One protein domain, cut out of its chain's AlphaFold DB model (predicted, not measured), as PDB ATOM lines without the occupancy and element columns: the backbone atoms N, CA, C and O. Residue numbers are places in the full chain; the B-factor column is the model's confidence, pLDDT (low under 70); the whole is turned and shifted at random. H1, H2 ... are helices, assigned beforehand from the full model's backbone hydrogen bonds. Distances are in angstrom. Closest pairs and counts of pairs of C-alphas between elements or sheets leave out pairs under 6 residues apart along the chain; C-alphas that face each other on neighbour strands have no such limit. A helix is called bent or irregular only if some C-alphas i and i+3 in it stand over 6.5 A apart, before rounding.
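This is residues 42 to 97 and 144 to 214 of the 236 residues of a protein of Alexandrium catenella (UniProt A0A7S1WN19). H1, H3 and H4 pack on the first arm of the bent helix H5, and residues 74 to 97 of H2 stick out as an arm. The printed part has 127 residues with five named helices, H1 to H5 in order: all helix. It is loose, radius of gyration of the C-alphas 19.9 A, spans 75 by 37 by 21 A.

H5, one helix by its hydrogen bonds, is bent, with C-alphas 198 and 201 7.2 A apart, into H5a, residues 182 to 198, and H5b, 201 to 214. H1, residues 42 to 66, touches H5a with 56 to 66 alone at a steep tilt of 46 degrees, closest C-alphas Val 64 and Gly 188, 3.8 A. Within hydrogen-bond range are 8 of 10 O i to N i+4 pairs in H5b.

H1, 35.9 A long, begins at (140.314, 163.602, 53.587); H5b ends at (144.416, 172.640, 64.185). H3 is residues 144 to 167, H4 169 to 177. H2, residues 68 to 97, one helix by hydrogen bonds, is bent: C-alphas 76 and 79 are 7.0 A apart.

Residues 98 to 143 are cut out; C-alphas 97 and 144 are 36.4 A apart. Residues 96, 97, 144 and 145 have pLDDT under 70.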
ATOM      1  N   PRO A  42     139.694 164.919  53.430       94.75
ATOM      2  CA  PRO A  42     140.314 163.602  53.587       94.75
ATOM      3  C   PRO A  42     141.465 163.609  54.603       94.75
ATOM      4  O   PRO A  42     141.664 162.620  55.304       94.75
ATOM      5  N   LYS A  43     142.187 164.730  54.748       95.94
ATOM      6  CA  LYS A  43     143.280 164.869  55.727       95.94
ATOM      7  C   LYS A  43     142.743 164.901  57.157       95.94
ATOM      8  O   LYS A  43     143.305 164.250  58.033       95.94
ATOM      9  N   ILE A  44     141.649 165.629  57.387       95.44
ATOM     10  CA  ILE A  44     140.973 165.716  58.687       95.44
ATOM     11  C   ILE A  44     140.410 164.352  59.081       95.44
ATOM     12  O   ILE A  44     140.621 163.914  60.210       95.44
ATOM     13  N   VAL A  45     139.747 163.655  58.153       94.50
ATOM     14  CA  VAL A  45     139.200 162.312  58.402       94.50
ATOM     15  C   VAL A  45     140.319 161.319  58.716       94.50
ATOM     16  O   VAL A  45     140.221 160.587  59.700       94.50
ATOM     17  N   ALA A  46     141.411 161.331  57.946       96.38
ATOM     18  CA  ALA A  46     142.567 160.479  58.208       96.38
ATOM     19  C   ALA A  46     143.204 160.776  59.577       96.38
ATOM     20  O   ALA A  46     143.467 159.856  60.350       96.38
ATOM     21  N   ALA A  47     143.403 162.055  59.914       97.31
ATOM     22  CA  ALA A  47     143.937 162.461  61.211       97.31
ATOM     23  C   ALA A  47     143.020 162.035  62.368       97.31
ATOM     24  O   ALA A  47     143.508 161.586  63.404       97.31
ATOM     25  N   TRP A  48     141.702 162.130  62.185       96.56
ATOM     26  CA  TRP A  48     140.719 161.728  63.188       96.56
ATOM     27  C   TRP A  48     140.694 160.217  63.408       96.56
ATOM     28  O   TRP A  48     140.697 159.767  64.553       96.56
ATOM     29  N   GLU A  49     140.760 159.425  62.338       96.38
ATOM     30  CA  GLU A  49     140.892 157.970  62.438       96.38
ATOM     31  C   GLU A  49     142.163 157.572  63.202       96.38
ATOM     32  O   GLU A  49     142.102 156.758  64.126       96.38
ATOM     33  N   VAL A  50     143.305 158.187  62.880       97.75
ATOM     34  CA  VAL A  50     144.576 157.928  63.578       97.75
ATOM     35  C   VAL A  50     144.496 158.337  65.050       97.75
ATOM     36  O   VAL A  50     144.879 157.549  65.921       97.75
ATOM     37  N   ALA A  51     143.976 159.530  65.352       96.88
ATOM     38  CA  ALA A  51     143.817 160.017  66.721       96.88
ATOM     39  C   ALA A  51     142.953 159.061  67.557       96.88
ATOM     40  O   ALA A  51     143.396 158.597  68.609       96.88
ATOM     41  N   LYS A  52     141.803 158.642  67.018       95.31
ATOM     42  CA  LYS A  52     140.885 157.687  67.649       95.31
ATOM     43  C   LYS A  52     141.585 156.394  68.068       95.31
ATOM     44  O   LYS A  52     141.439 155.936  69.207       95.31
ATOM     45  N   TYR A  53     142.331 155.766  67.156       95.88
ATOM     46  CA  TYR A  53     143.024 154.511  67.466       95.88
ATOM     47  C   TYR A  53     144.206 154.716  68.413       95.88
ATOM     48  O   TYR A  53     144.460 153.850  69.253       95.88
ATOM     49  N   THR A  54     144.873 155.866  68.335       97.31
ATOM     50  CA  THR A  54     145.976 156.224  69.233       97.31
ATOM     51  C   THR A  54     145.477 156.395  70.665       97.31
ATOM     52  O   THR A  54     146.005 155.757  71.577       97.31
ATOM     53  N   THR A  55     144.402 157.159  70.872       96.44
ATOM     54  CA  THR A  55     143.781 157.352  72.191       96.44
ATOM     55  C   THR A  55     143.267 156.038  72.759       96.44
ATOM     56  O   THR A  55     143.501 155.725  73.927       96.44
ATOM     57  N   LYS A  56     142.634 155.199  71.930       96.06
ATOM     58  CA  LYS A  56     142.205 153.860  72.349       96.06
ATOM     59  C   LYS A  56     143.389 152.980  72.764       96.06
ATOM     60  O   LYS A  56     143.305 152.292  73.781       96.06
ATOM     61  N   GLY A  57     144.493 153.017  72.017       96.12
ATOM     62  CA  GLY A  57     145.738 152.337  72.373       96.12
ATOM     63  C   GLY A  57     146.311 152.837  73.701       96.12
ATOM     64  O   GLY A  57     146.626 152.032  74.576       96.12
ATOM     65  N   ALA A  58     146.354 154.155  73.901       97.25
ATOM     66  CA  ALA A  58     146.813 154.773  75.142       97.25
ATOM     67  C   ALA A  58     145.947 154.363  76.346       97.25
ATOM     68  O   ALA A  58     146.479 153.997  77.394       97.25
ATOM     69  N   LEU A  59     144.618 154.334  76.187       96.12
ATOM     70  CA  LEU A  59     143.695 153.854  77.218       96.12
ATOM     71  C   LEU A  59     143.926 152.379  77.561       96.12
ATOM     72  O   LEU A  59     143.883 152.016  78.736       96.12
ATOM     73  N   ILE A  60     144.208 151.534  76.566       95.25
ATOM     74  CA  ILE A  60     144.572 150.130  76.791       95.25
ATOM     75  C   ILE A  60     145.859 150.029  77.607       95.25
ATOM     76  O   ILE A  60     145.869 149.345  78.628       95.25
ATOM     77  N   VAL A  61     146.917 150.739  77.213       96.06
ATOM     78  CA  VAL A  61     148.198 150.730  77.938       96.06
ATOM     79  C   VAL A  61     148.019 151.229  79.377       96.06
ATOM     80  O   VAL A  61     148.483 150.588  80.323       96.06
ATOM     81  N   ALA A  62     147.269 152.317  79.572       96.50
ATOM     82  CA  ALA A  62     146.948 152.838  80.896       96.50
ATOM     83  C   ALA A  62     146.159 151.819  81.739       96.50
ATOM     84  O   ALA A  62     146.484 151.592  82.905       96.50
ATOM     85  N   CYS A  63     145.164 151.142  81.161       94.94
ATOM     86  CA  CYS A  63     144.381 150.129  81.872       94.94
ATOM     87  C   CYS A  63     145.188 148.863  82.180       94.94
ATOM     88  O   CYS A  63     144.996 148.271  83.240       94.94
ATOM     89  N   VAL A  64     146.143 148.480  81.330       93.75
ATOM     90  CA  VAL A  64     147.109 147.413  81.633       93.75
ATOM     91  C   VAL A  64     147.949 147.764  82.859       93.75
ATOM     92  O   VAL A  64     148.142 146.915  83.730       93.75
ATOM     93  N   ARG A  65     148.397 149.019  82.975       95.38
ATOM     94  CA  ARG A  65     149.234 149.468  84.095       95.38
ATOM     95  C   ARG A  65     148.461 149.660  85.402       95.38
ATOM     96  O   ARG A  65     148.973 149.299  86.465       95.38
ATOM     97  N   TYR A  66     147.275 150.267  85.336       95.38
ATOM     98  CA  TYR A  66     146.539 150.737  86.515       95.38
ATOM     99  C   TYR A  66     145.339 149.865  86.898       95.38
ATOM    100  O   TYR A  66     144.994 149.827  88.079       95.38
ATOM    101  N   GLN A  67     144.728 149.156  85.943       94.12
ATOM    102  CA  GLN A  67     143.524 148.329  86.122       94.12
ATOM    103  C   GLN A  67     142.417 149.035  86.937       94.12
ATOM    104  O   GLN A  67     142.012 148.551  88.007       94.12
ATOM    105  N   PRO A  68     141.976 150.234  86.507       92.94
ATOM    106  CA  PRO A  68     141.116 151.093  87.314       92.94
ATOM    107  C   PRO A  68     139.768 150.440  87.621       92.94
ATOM    108  O   PRO A  68     139.279 150.568  88.745       92.94
ATOM    109  N   LEU A  69     139.185 149.696  86.674       90.06
ATOM    110  CA  LEU A  69     137.881 149.067  86.872       90.06
ATOM    111  C   LEU A  69     137.993 147.899  87.845       90.06
ATOM    112  O   LEU A  69     137.191 147.813  88.770       90.06
ATOM    113  N   THR A  70     139.008 147.043  87.715       88.88
ATOM    114  CA  THR A  70     139.250 145.976  88.694       88.88
ATOM    115  C   THR A  70     139.463 146.552  90.086       88.88
ATOM    116  O   THR A  70     138.870 146.042  91.034       88.88
ATOM    117  N   ARG A  71     140.238 147.631  90.239       91.62
ATOM    118  CA  ARG A  71     140.437 148.275  91.548       91.62
ATOM    119  C   ARG A  71     139.141 148.857  92.106       91.62
ATOM    120  O   ARG A  71     138.848 148.656  93.287       91.62
ATOM    121  N   LEU A  72     138.348 149.521  91.269       90.31
ATOM    122  CA  LEU A  72     137.054 150.076  91.656       90.31
ATOM    123  C   LEU A  72     136.089 148.963  92.081       90.31
ATOM    124  O   LEU A  72     135.526 149.011  93.174       90.31
ATOM    125  N   PHE A  73     135.957 147.909  91.273       85.50
ATOM    126  CA  PHE A  73     135.113 146.763  91.591       85.50
ATOM    127  C   PHE A  73     135.602 146.021  92.822       85.50
ATOM    128  O   PHE A  73     134.776 145.645  93.642       85.50
ATOM    129  N   GLN A  74     136.908 145.825  92.995       85.50
ATOM    130  CA  GLN A  74     137.444 145.217  94.206       85.50
ATOM    131  C   GLN A  74     137.077 146.054  95.423       85.50
ATOM    132  O   GLN A  74     136.530 145.492  96.363       85.50
ATOM    133  N   ARG A  75     137.275 147.377  95.396       88.75
ATOM    134  CA  ARG A  75     136.928 148.262  96.517       88.75
ATOM    135  C   ARG A  75     135.435 148.208  96.856       88.75
ATOM    136  O   ARG A  75     135.090 148.078  98.027       88.75
ATOM    137  N   THR A  76     134.566 148.221  95.848       83.69
ATOM    138  CA  THR A  76     133.108 148.214  96.044       83.69
ATOM    139  C   THR A  76     132.563 146.828  96.419       83.69
ATOM    140  O   THR A  76     131.688 146.717  97.275       83.69
ATOM    141  N   TYR A  77     133.088 145.741  95.837       77.62
ATOM    142  CA  TYR A  77     132.615 144.372  96.101       77.62
ATOM    143  C   TYR A  77     133.266 143.700  97.313       77.62
ATOM    144  O   TYR A  77     132.687 142.734  97.823       77.62
ATOM    145  N   ARG A  78     134.435 144.149  97.792       79.62
ATOM    146  CA  ARG A  78     135.116 143.540  98.948       79.62
ATOM    147  C   ARG A  78     134.216 143.403 100.180       79.62
ATOM    148  O   ARG A  78     134.085 142.270 100.644       79.62
ATOM    149  N   PRO A  79     133.529 144.460 100.664       82.31
ATOM    150  CA  PRO A  79     132.704 144.342 101.865       82.31
ATOM    151  C   PRO A  79     131.544 143.369 101.660       82.31
ATOM    152  O   PRO A  79     131.178 142.631 102.573       82.31
ATOM    153  N   PHE A  80     130.979 143.308 100.452       76.25
ATOM    154  CA  PHE A  80     129.922 142.352 100.144       76.25
ATOM    155  C   PHE A  80     130.446 140.913 100.173       76.25
ATOM    156  O   PHE A  80     129.849 140.041 100.804       76.25
ATOM    157  N   ARG A  81     131.592 140.660  99.534       77.44
ATOM    158  CA  ARG A  81     132.203 139.330  99.477       77.44
ATOM    159  C   ARG A  81     132.677 138.863 100.852       77.44
ATOM    160  O   ARG A  81     132.485 137.696 101.177       77.44
ATOM    161  N   GLU A  82     133.236 139.754 101.664       86.00
ATOM    162  CA  GLU A  82     133.620 139.464 103.050       86.00
ATOM    163  C   GLU A  82     132.392 139.154 103.908       86.00
ATOM    164  O   GLU A  82     132.385 138.133 104.587       86.00
ATOM    165  N   ARG A  83     131.298 139.923 103.799       83.69
ATOM    166  CA  ARG A  83     130.038 139.613 104.503       83.69
ATOM    167  C   ARG A  83     129.475 138.246 104.115       83.69
ATOM    168  O   ARG A  83     129.046 137.492 104.987       83.69
ATOM    169  N   VAL A  84     129.479 137.913 102.825       77.69
ATOM    170  CA  VAL A  84     129.029 136.599 102.338       77.69
ATOM    171  C   VAL A  84     129.954 135.488 102.838       77.69
ATOM    172  O   VAL A  84     129.466 134.473 103.328       77.69
ATOM    173  N   ARG A  85     131.276 135.692 102.791       85.19
ATOM    174  CA  ARG A  85     132.266 134.723 103.280       85.19
ATOM    175  C   ARG A  85     132.133 134.485 104.784       85.19
ATOM    176  O   ARG A  85     132.133 133.336 105.199       85.19
ATOM    177  N   VAL A  86     131.965 135.539 105.582       90.06
ATOM    178  CA  VAL A  86     131.753 135.438 107.035       90.06
ATOM    179  C   VAL A  86     130.452 134.702 107.346       90.06
ATOM    180  O   VAL A  86     130.445 133.841 108.219       90.06
ATOM    181  N   ARG A  87     129.356 134.968 106.617       84.94
ATOM    182  CA  ARG A  87     128.117 134.181 106.771       84.94
ATOM    183  C   ARG A  87     128.342 132.705 106.458       84.94
ATOM    184  O   ARG A  87     127.944 131.862 107.251       84.94
ATOM    185  N   MET A  88     129.021 132.408 105.353       76.56
ATOM    186  CA  MET A  88     129.297 131.033 104.937       76.56
ATOM    187  C   MET A  88     130.200 130.299 105.941       76.56
ATOM    188  O   MET A  88     129.953 129.141 106.258       76.56
ATOM    189  N   LEU A  89     131.213 130.979 106.490       88.44
ATOM    190  CA  LEU A  89     132.084 130.425 107.530       88.44
ATOM    191  C   LEU A  89     131.328 130.181 108.837       88.44
ATOM    192  O   LEU A  89     131.460 129.100 109.392       88.44
ATOM    193  N   ARG A  90     130.463 131.106 109.276       85.94
ATOM    194  CA  ARG A  90     129.602 130.894 110.453       85.94
ATOM    195  C   ARG A  90     128.654 129.711 110.269       85.94
ATOM    196  O   ARG A  90     128.389 128.979 111.218       85.94
ATOM    197  N   GLU A  91     128.127 129.506 109.064       81.31
ATOM    198  CA  GLU A  91     127.311 128.324 108.758       81.31
ATOM    199  C   GLU A  91     128.135 127.027 108.810       81.31
ATOM    200  O   GLU A  91     127.656 126.018 109.336       81.31
ATOM    201  N   LEU A  92     129.384 127.061 108.335       78.69
ATOM    202  CA  LEU A  92     130.323 125.937 108.416       78.69
ATOM    203  C   LEU A  92     130.776 125.639 109.854       78.69
ATOM    204  O   LEU A  92     130.897 124.475 110.230       78.69
ATOM    205  N   GLU A  93     131.001 126.664 110.672       80.19
ATOM    206  CA  GLU A  93     131.343 126.528 112.092       80.19
ATOM    207  C   GLU A  93     130.178 125.953 112.885       80.19
ATOM    208  O   GLU A  93     130.365 124.965 113.587       80.19
ATOM    209  N   ARG A  94     128.950 126.442 112.665       75.94
ATOM    210  CA  ARG A  94     127.741 125.846 113.261       75.94
ATOM    211  C   ARG A  94     127.590 124.367 112.912       75.94
ATOM    212  O   ARG A  94     127.170 123.574 113.750       75.94
ATOM    213  N   THR A  95     127.958 123.971 111.691       70.50
ATOM    214  CA  THR A  95     127.949 122.552 111.297       70.50
ATOM    215  C   THR A  95     129.130 121.757 111.860       70.50
ATOM    216  O   THR A  95     128.993 120.549 112.060       70.50
ATOM    217  N   LYS A  96     130.275 122.388 112.144       69.62
ATOM    218  CA  LYS A  96     131.433 121.755 112.800       69.62
ATOM    219  C   LYS A  96     131.250 121.597 114.311       69.62
ATOM    220  O   LYS A  96     131.525 120.516 114.816       69.62
ATOM    221  N   GLU A  97     130.747 122.599 115.022       64.69
ATOM    222  CA  GLU A  97     130.445 122.506 116.460       64.69
ATOM    223  C   GLU A  97     129.361 121.463 116.723       64.69
ATOM    224  O   GLU A  97     129.471 120.648 117.640       64.69
ATOM    225  N   PHE A 144     118.773 147.595  91.098       61.47
ATOM    226  CA  PHE A 144     119.970 146.800  91.457       61.47
ATOM    227  C   PHE A 144     120.250 145.633  90.489       61.47
ATOM    228  O   PHE A 144     121.384 145.158  90.370       61.47
ATOM    229  N   GLY A 145     119.225 145.176  89.760       64.94
ATOM    230  CA  GLY A 145     119.338 144.073  88.804       64.94
ATOM    231  C   GLY A 145     120.175 144.410  87.566       64.94
ATOM    232  O   GLY A 145     120.942 143.566  87.111       64.94
ATOM    233  N   ALA A 146     120.080 145.636  87.043       74.50
ATOM    234  CA  ALA A 146     120.763 146.026  85.806       74.50
ATOM    235  C   ALA A 146     122.291 146.045  85.972       74.50
ATOM    236  O   ALA A 146     123.001 145.405  85.199       74.50
ATOM    237  N   PHE A 147     122.799 146.683  87.034       73.56
ATOM    238  CA  PHE A 147     124.235 146.706  87.334       73.56
ATOM    239  C   PHE A 147     124.798 145.316  87.617       73.56
ATOM    240  O   PHE A 147     125.902 144.996  87.184       73.56
ATOM    241  N   ARG A 148     124.040 144.468  88.317       70.06
ATOM    242  CA  ARG A 148     124.464 143.095  88.589       70.06
ATOM    243  C   ARG A 148     124.501 142.252  87.316       70.06
ATOM    244  O   ARG A 148     125.494 141.572  87.098       70.06
ATOM    245  N   ARG A 149     123.479 142.344  86.455       76.62
ATOM    246  CA  ARG A 149     123.479 141.689  85.135       76.62
ATOM    247  C   ARG A 149     124.648 142.173  84.283       76.62
ATOM    248  O   ARG A 149     125.305 141.348  83.666       76.62
ATOM    249  N   LEU A 150     124.949 143.473  84.305       77.38
ATOM    250  CA  LEU A 150     126.099 144.040  83.601       77.38
ATOM    251  C   LEU A 150     127.425 143.513  84.165       77.38
ATOM    252  O   LEU A 150     128.307 143.146  83.397       77.38
ATOM    253  N   ALA A 151     127.564 143.432  85.490       77.19
ATOM    254  CA  ALA A 151     128.761 142.909  86.142       77.19
ATOM    255  C   ALA A 151     128.959 141.406  85.882       77.19
ATOM    256  O   ALA A 151     130.085 140.969  85.651       77.19
ATOM    257  N   ASP A 152     127.879 140.623  85.903       80.19
ATOM    258  CA  ASP A 152     127.910 139.188  85.618       80.19
ATOM    259  C   ASP A 152     128.209 138.942  84.126       80.19
ATOM    260  O   ASP A 152     129.129 138.185  83.813       80.19
ATOM    261  N   TRP A 153     127.546 139.669  83.216       83.88
ATOM    262  CA  TRP A 153     127.853 139.667  81.779       83.88
ATOM    263  C   TRP A 153     129.309 140.069  81.509       83.88
ATOM    264  O   TRP A 153     130.001 139.406  80.738       83.88
ATOM    265  N   TYR A 154     129.814 141.104  82.190       79.50
ATOM    266  CA  TYR A 154     131.203 141.548  82.081       79.50
ATOM    267  C   TYR A 154     132.186 140.467  82.536       79.50
ATOM    268  O   TYR A 154     133.163 140.200  81.838       79.50
ATOM    269  N   ARG A 155     131.935 139.815  83.678       77.44
ATOM    270  CA  ARG A 155     132.788 138.722  84.174       77.44
ATOM    271  C   ARG A 155     132.823 137.553  83.204       77.44
ATOM    272  O   ARG A 155     133.897 137.011  82.966       77.44
ATOM    273  N   GLU A 156     131.677 137.182  82.644       82.88
ATOM    274  CA  GLU A 156     131.590 136.078  81.693       82.88
ATOM    275  C   GLU A 156     132.311 136.408  80.376       82.88
ATOM    276  O   GLU A 156     133.117 135.610  79.897       82.88
ATOM    277  N   GLN A 157     132.109 137.613  79.833       79.88
ATOM    278  CA  GLN A 157     132.817 138.074  78.635       79.88
ATOM    279  C   GLN A 157     134.325 138.215  78.863       79.88
ATOM    280  O   GLN A 157     135.121 137.813  78.014       79.88
ATOM    281  N   SER A 158     134.728 138.745  80.019       73.56
ATOM    282  CA  SER A 158     136.131 138.854  80.426       73.56
ATOM    283  C   SER A 158     136.786 137.477  80.521       73.56
ATOM    284  O   SER A 158     137.867 137.288  79.967       73.56
ATOM    285  N   ALA A 159     136.115 136.497  81.138       79.44
ATOM    286  CA  ALA A 159     136.618 135.133  81.250       79.44
ATOM    287  C   ALA A 159     136.823 134.490  79.869       79.44
ATOM    288  O   ALA A 159     137.945 134.090  79.553       79.44
ATOM    289  N   ARG A 160     135.790 134.495  79.011       83.19
ATOM    290  CA  ARG A 160     135.855 133.912  77.657       83.19
ATOM    291  C   ARG A 160     136.956 134.546  76.804       83.19
ATOM    292  O   ARG A 160     137.729 133.840  76.162       83.19
ATOM    293  N   ARG A 161     137.074 135.878  76.824       77.50
ATOM    294  CA  ARG A 161     138.134 136.576  76.079       77.50
ATOM    295  C   ARG A 161     139.515 136.342  76.681       77.50
ATOM    296  O   ARG A 161     140.476 136.239  75.930       77.50
ATOM    297  N   SER A 162     139.631 136.220  78.004       75.19
ATOM    298  CA  SER A 162     140.917 135.936  78.648       75.19
ATOM    299  C   SER A 162     141.470 134.563  78.266       75.19
ATOM    300  O   SER A 162     142.674 134.446  78.057       75.19
ATOM    301  N   GLU A 163     140.609 133.554  78.097       81.50
ATOM    302  CA  GLU A 163     141.013 132.223  77.627       81.50
ATOM    303  C   GLU A 163     141.478 132.256  76.168       81.50
ATOM    304  O   GLU A 163     142.559 131.757  75.863       81.50
ATOM    305  N   GLN A 164     140.725 132.917  75.279       82.94
ATOM    306  CA  GLN A 164     141.118 133.088  73.873       82.94
ATOM    307  C   GLN A 164     142.454 133.830  73.740       82.94
ATOM    308  O   GLN A 164     143.325 133.445  72.962       82.94
ATOM    309  N   VAL A 165     142.640 134.881  74.540       74.81
ATOM    310  CA  VAL A 165     143.874 135.666  74.563       74.81
ATOM    311  C   VAL A 165     145.045 134.838  75.098       74.81
ATOM    312  O   VAL A 165     146.125 134.879  74.506       74.81
ATOM    313  N   ALA A 166     144.837 134.043  76.153       77.44
ATOM    314  CA  ALA A 166     145.865 133.170  76.721       77.44
ATOM    315  C   ALA A 166     146.345 132.087  75.739       77.44
ATOM    316  O   ALA A 166     147.503 131.684  75.801       77.44
ATOM    317  N   GLN A 167     145.484 131.647  74.815       86.38
ATOM    318  CA  GLN A 167     145.853 130.695  73.763       86.38
ATOM    319  C   GLN A 167     146.667 131.333  72.624       86.38
ATOM    320  O   GLN A 167     147.357 130.628  71.886       86.38
ATOM    321  N   SER A 168     146.638 132.661  72.467       88.94
ATOM    322  CA  SER A 168     147.348 133.330  71.374       88.94
ATOM    323  C   SER A 168     148.836 133.545  71.695       88.94
ATOM    324  O   SER A 168     149.213 134.245  72.638       88.94
ATOM    325  N   ARG A 169     149.721 132.965  70.869       91.00
ATOM    326  CA  ARG A 169     151.188 133.089  71.022       91.00
ATOM    327  C   ARG A 169     151.660 134.543  70.985       91.00
ATOM    328  O   ARG A 169     152.557 134.905  71.738       91.00
ATOM    329  N   ALA A 170     151.024 135.378  70.162       87.75
ATOM    330  CA  ALA A 170     151.331 136.802  70.067       87.75
ATOM    331  C   ALA A 170     151.167 137.518  71.419       87.75
ATOM    332  O   ALA A 170     152.047 138.272  71.833       87.75
ATOM    333  N   PHE A 171     150.092 137.223  72.158       84.94
ATOM    334  CA  PHE A 171     149.901 137.789  73.494       84.94
ATOM    335  C   PHE A 171     150.876 137.234  74.518       84.94
ATOM    336  O   PHE A 171     151.325 137.987  75.375       84.94
ATOM    337  N   ALA A 172     151.223 135.948  74.440       87.50
ATOM    338  CA  ALA A 172     152.236 135.379  75.321       87.50
ATOM    339  C   ALA A 172     153.596 136.076  75.130       87.50
ATOM    340  O   ALA A 172     154.252 136.411  76.115       87.50
ATOM    341  N   SER A 173     153.989 136.366  73.885       91.31
ATOM    342  CA  SER A 173     155.204 137.134  73.581       91.31
ATOM    343  C   SER A 173     155.128 138.565  74.109       91.31
ATOM    344  O   SER A 173     156.064 139.034  74.754       91.31
ATOM    345  N   MET A 174     153.995 139.244  73.915       87.94
ATOM    346  CA  MET A 174     153.801 140.611  74.407       87.94
ATOM    347  C   MET A 174     153.793 140.681  75.942       87.94
ATOM    348  O   MET A 174     154.369 141.595  76.525       87.94
ATOM    349  N   ALA A 175     153.207 139.686  76.613       89.69
ATOM    350  CA  ALA A 175     153.230 139.561  78.069       89.69
ATOM    351  C   ALA A 175     154.655 139.367  78.607       89.69
ATOM    352  O   ALA A 175     155.019 139.994  79.601       89.69
ATOM    353  N   ARG A 176     155.477 138.560  77.919       91.94
ATOM    354  CA  ARG A 176     156.900 138.385  78.250       91.94
ATOM    355  C   ARG A 176     157.686 139.682  78.073       91.94
ATOM    356  O   ARG A 176     158.443 140.034  78.968       91.94
ATOM    357  N   LEU A 177     157.464 140.407  76.974       93.56
ATOM    358  CA  LEU A 177     158.133 141.686  76.703       93.56
ATOM    359  C   LEU A 177     157.817 142.743  77.772       93.56
ATOM    360  O   LEU A 177     158.682 143.524  78.143       93.56
ATOM    361  N   LEU A 178     156.593 142.736  78.299       90.31
ATOM    362  CA  LEU A 178     156.156 143.662  79.346       90.31
ATOM    363  C   LEU A 178     156.406 143.149  80.776       90.31
ATOM    364  O   LEU A 178     156.023 143.831  81.723       90.31
ATOM    365  N   ALA A 179     157.000 141.960  80.949       94.69
ATOM    366  CA  ALA A 179     157.169 141.281  82.241       94.69
ATOM    367  C   ALA A 179     155.867 141.200  83.074       94.69
ATOM    368  O   ALA A 179     155.873 141.295  84.302       94.69
ATOM    369  N   LEU A 180     154.724 141.030  82.399       92.00
ATOM    370  CA  LEU A 180     153.400 140.959  83.016       92.00
ATOM    371  C   LEU A 180     152.831 139.545  82.922       92.00
ATOM    372  O   LEU A 180     152.993 138.846  81.924       92.00
ATOM    373  N   GLU A 181     152.074 139.138  83.941       90.81
ATOM    374  CA  GLU A 181     151.281 137.913  83.851       90.81
ATOM    375  C   GLU A 181     150.271 138.036  82.692       90.81
ATOM    376  O   GLU A 181     149.514 139.015  82.647       90.81
ATOM    377  N   PRO A 182     150.172 137.040  81.791       87.31
ATOM    378  CA  PRO A 182     149.309 137.115  80.608       87.31
ATOM    379  C   PRO A 182     147.837 137.340  80.976       87.31
ATOM    380  O   PRO A 182     147.111 138.044  80.280       87.31
ATOM    381  N   ARG A 183     147.405 136.821  82.131       85.81
ATOM    382  CA  ARG A 183     146.061 137.047  82.669       85.81
ATOM    383  C   ARG A 183     145.828 138.505  83.083       85.81
ATOM    384  O   ARG A 183     144.765 139.048  82.796       85.81
ATOM    385  N   LYS A 184     146.802 139.147  83.740       88.25
ATOM    386  CA  LYS A 184     146.714 140.568  84.134       88.25
ATOM    387  C   LYS A 184     146.726 141.475  82.906       88.25
ATOM    388  O   LYS A 184     145.959 142.435  82.865       88.25
ATOM    389  N   LEU A 185     147.535 141.132  81.902       91.38
ATOM    390  CA  LEU A 185     147.548 141.810  80.608       91.38
ATOM    391  C   LEU A 185     146.171 141.717  79.930       91.38
ATOM    392  O   LEU A 185     145.607 142.742  79.563       91.38
ATOM    393  N   ALA A 186     145.591 140.515  79.838       87.56
ATOM    394  CA  ALA A 186     144.278 140.302  79.225       87.56
ATOM    395  C   ALA A 186     143.159 141.090  79.930       87.56
ATOM    396  O   ALA A 186     142.334 141.715  79.263       87.56
ATOM    397  N   ILE A 187     143.152 141.107  81.270       87.62
ATOM    398  CA  ILE A 187     142.204 141.914  82.055       87.62
ATOM    399  C   ILE A 187     142.390 143.402  81.744       87.62
ATOM    400  O   ILE A 187     141.415 144.089  81.460       87.62
ATOM    401  N   GLY A 188     143.632 143.893  81.736       92.38
ATOM    402  CA  GLY A 188     143.933 145.290  81.432       92.38
ATOM    403  C   GLY A 188     143.496 145.720  80.029       92.38
ATOM    404  O   GLY A 188     142.907 146.785  79.866       92.38
ATOM    405  N   VAL A 189     143.710 144.865  79.025       92.50
ATOM    406  CA  VAL A 189     143.239 145.105  77.652       92.50
ATOM    407  C   VAL A 189     141.714 145.128  77.589       92.50
ATOM    408  O   VAL A 189     141.142 146.022  76.967       92.50
ATOM    409  N   ALA A 190     141.040 144.185  78.252       89.19
ATOM    410  CA  ALA A 190     139.582 144.157  78.306       89.19
ATOM    411  C   ALA A 190     139.013 145.425  78.966       89.19
ATOM    412  O   ALA A 190     138.073 146.020  78.437       89.19
ATOM    413  N   GLU A 191     139.613 145.874  80.073       90.06
ATOM    414  CA  GLU A 191     139.241 147.128  80.732       90.06
ATOM    415  C   GLU A 191     139.451 148.335  79.825       90.06
ATOM    416  O   GLU A 191     138.545 149.153  79.699       90.06
ATOM    417  N   GLY A 192     140.597 148.419  79.145       93.81
ATOM    418  CA  GLY A 192     140.894 149.507  78.219       93.81
ATOM    419  C   GLY A 192     139.921 149.583  77.049       93.81
ATOM    420  O   GLY A 192     139.492 150.670  76.673       93.81
ATOM    421  N   LEU A 193     139.505 148.434  76.509       93.50
ATOM    422  CA  LEU A 193     138.493 148.382  75.453       93.50
ATOM    423  C   LEU A 193     137.126 148.866  75.942       93.50
ATOM    424  O   LEU A 193     136.470 149.632  75.241       93.50
ATOM    425  N   ILE A 194     136.700 148.439  77.131       89.25
ATOM    426  CA  ILE A 194     135.411 148.851  77.702       89.25
ATOM    427  C   ILE A 194     135.422 150.331  78.043       89.25
ATOM    428  O   ILE A 194     134.482 151.040  77.698       89.25
ATOM    429  N   LEU A 195     136.493 150.806  78.675       94.06
ATOM    430  CA  LEU A 195     136.660 152.207  79.026       94.06
ATOM    431  C   LEU A 195     136.734 153.080  77.765       94.06
ATOM    432  O   LEU A 195     136.106 154.130  77.714       94.06
ATOM    433  N   GLY A 196     137.406 152.605  76.713       94.06
ATOM    434  CA  GLY A 196     137.454 153.271  75.412       94.06
ATOM    435  C   GLY A 196     136.094 153.374  74.719       94.06
ATOM    436  O   GLY A 196     135.825 154.388  74.084       94.06
ATOM    437  N   VAL A 197     135.216 152.372  74.855       94.06
ATOM    438  CA  VAL A 197     133.831 152.446  74.351       94.06
ATOM    439  C   VAL A 197     132.975 153.359  75.228       94.06
ATOM    440  O   VAL A 197     132.217 154.168  74.705       94.06
ATOM    441  N   ALA A 198     133.115 153.270  76.552       92.44
ATOM    442  CA  ALA A 198     132.352 154.082  77.497       92.44
ATOM    443  C   ALA A 198     132.682 155.579  77.388       92.44
ATOM    444  O   ALA A 198     131.791 156.413  77.503       92.44
ATOM    445  N   LEU A 199     133.951 155.919  77.142       95.81
ATOM    446  CA  LEU A 199     134.396 157.301  76.974       95.81
ATOM    447  C   LEU A 199     134.219 157.827  75.539       95.81
ATOM    448  O   LEU A 199     134.310 159.036  75.346       95.81
ATOM    449  N   ALA A 200     133.949 156.969  74.545       96.00
ATOM    450  CA  ALA A 200     133.859 157.361  73.130       96.00
ATOM    451  C   ALA A 200     132.912 158.542  72.854       96.00
ATOM    452  O   ALA A 200     133.317 159.444  72.117       96.00
ATOM    453  N   PRO A 201     131.710 158.624  73.466       96.38
ATOM    454  CA  PRO A 201     130.820 159.768  73.269       96.38
ATOM    455  C   PRO A 201     131.423 161.106  73.712       96.38
ATOM    456  O   PRO A 201     131.012 162.149  73.216       96.38
ATOM    457  N   LEU A 202     132.386 161.080  74.638       96.31
ATOM    458  CA  LEU A 202     133.031 162.273  75.175       96.31
ATOM    459  C   LEU A 202     134.276 162.667  74.372       96.31
ATOM    460  O   LEU A 202     134.416 163.833  74.013       96.31
ATOM    461  N   TYR A 203     135.186 161.724  74.089       96.38
ATOM    462  CA  TYR A 203     136.459 162.081  73.448       96.38
ATOM    463  C   TYR A 203     136.385 162.170  71.920       96.38
ATOM    464  O   TYR A 203     137.117 162.977  71.360       96.38
ATOM    465  N   TYR A 204     135.488 161.450  71.228       96.00
ATOM    466  CA  TYR A 204     135.401 161.556  69.760       96.00
ATOM    467  C   TYR A 204     135.052 162.970  69.266       96.00
ATOM    468  O   TYR A 204     135.749 163.455  68.372       96.00
ATOM    469  N   PRO A 205     134.031 163.665  69.816       95.88
ATOM    470  CA  PRO A 205     133.728 165.034  69.395       95.88
ATOM    471  C   PRO A 205     134.854 166.011  69.745       95.88
ATOM    472  O   PRO A 205     135.129 166.937  68.987       95.88
ATOM    473  N   LEU A 206     135.516 165.787  70.882       97.25
ATOM    474  CA  LEU A 206     136.595 166.628  71.388       97.25
ATOM    475  C   LEU A 206     137.864 166.503  70.528       97.25
ATOM    476  O   LEU A 206     138.433 167.514  70.126       97.25
ATOM    477  N   GLU A 207     138.263 165.282  70.170       96.81
ATOM    478  CA  GLU A 207     139.355 165.026  69.223       96.81
ATOM    479  C   GLU A 207     139.057 165.620  67.851       96.81
ATOM    480  O   GLU A 207     139.896 166.319  67.285       96.81
ATOM    481  N   PHE A 208     137.848 165.394  67.329       96.25
ATOM    482  CA  PHE A 208     137.440 165.956  66.046       96.25
ATOM    483  C   PHE A 208     137.498 167.491  66.065       96.25
ATOM    484  O   PHE A 208     138.061 168.103  65.157       96.25
ATOM    485  N   TYR A 209     136.993 168.115  67.133       96.75
ATOM    486  CA  TYR A 209     137.066 169.559  67.335       96.75
ATOM    487  C   TYR A 209     138.513 170.071  67.335       96.75
ATOM    488  O   TYR A 209     138.817 171.041  66.637       96.75
ATOM    489  N   PHE A 210     139.422 169.410  68.061       98.00
ATOM    490  CA  PHE A 210     140.835 169.798  68.088       98.00
ATOM    491  C   PHE A 210     141.509 169.669  66.725       98.00
ATOM    492  O   PHE A 210     142.274 170.556  66.345       98.00
ATOM    493  N   ILE A 211     141.202 168.617  65.966       97.38
ATOM    494  CA  ILE A 211     141.747 168.420  64.620       97.38
ATOM    495  C   ILE A 211     141.252 169.522  63.685       97.38
ATOM    496  O   ILE A 211     142.065 170.184  63.043       97.38
ATOM    497  N   VAL A 212     139.944 169.789  63.651       96.88
ATOM    498  CA  VAL A 212     139.380 170.886  62.848       96.88
ATOM    499  C   VAL A 212     140.045 172.211  63.220       96.88
ATOM    500  O   VAL A 212     140.480 172.952  62.338       96.88
ATOM    501  N   ARG A 213     140.205 172.492  64.519       97.50
ATOM    502  CA  ARG A 213     140.826 173.737  64.985       97.50
ATOM    503  C   ARG A 213     142.307 173.838  64.616       97.50
ATOM    504  O   ARG A 213     142.776 174.926  64.285       97.50
ATOM    505  N   PHE A 214     143.029 172.721  64.636       97.69
ATOM    506  CA  PHE A 214     144.416 172.640  64.185       97.69
ATOM    507  C   PHE A 214     144.544 172.965  62.689       97.69
ATOM    508  O   PHE A 214     145.368 173.803  62.321       97.69
TER     509      PHE A 214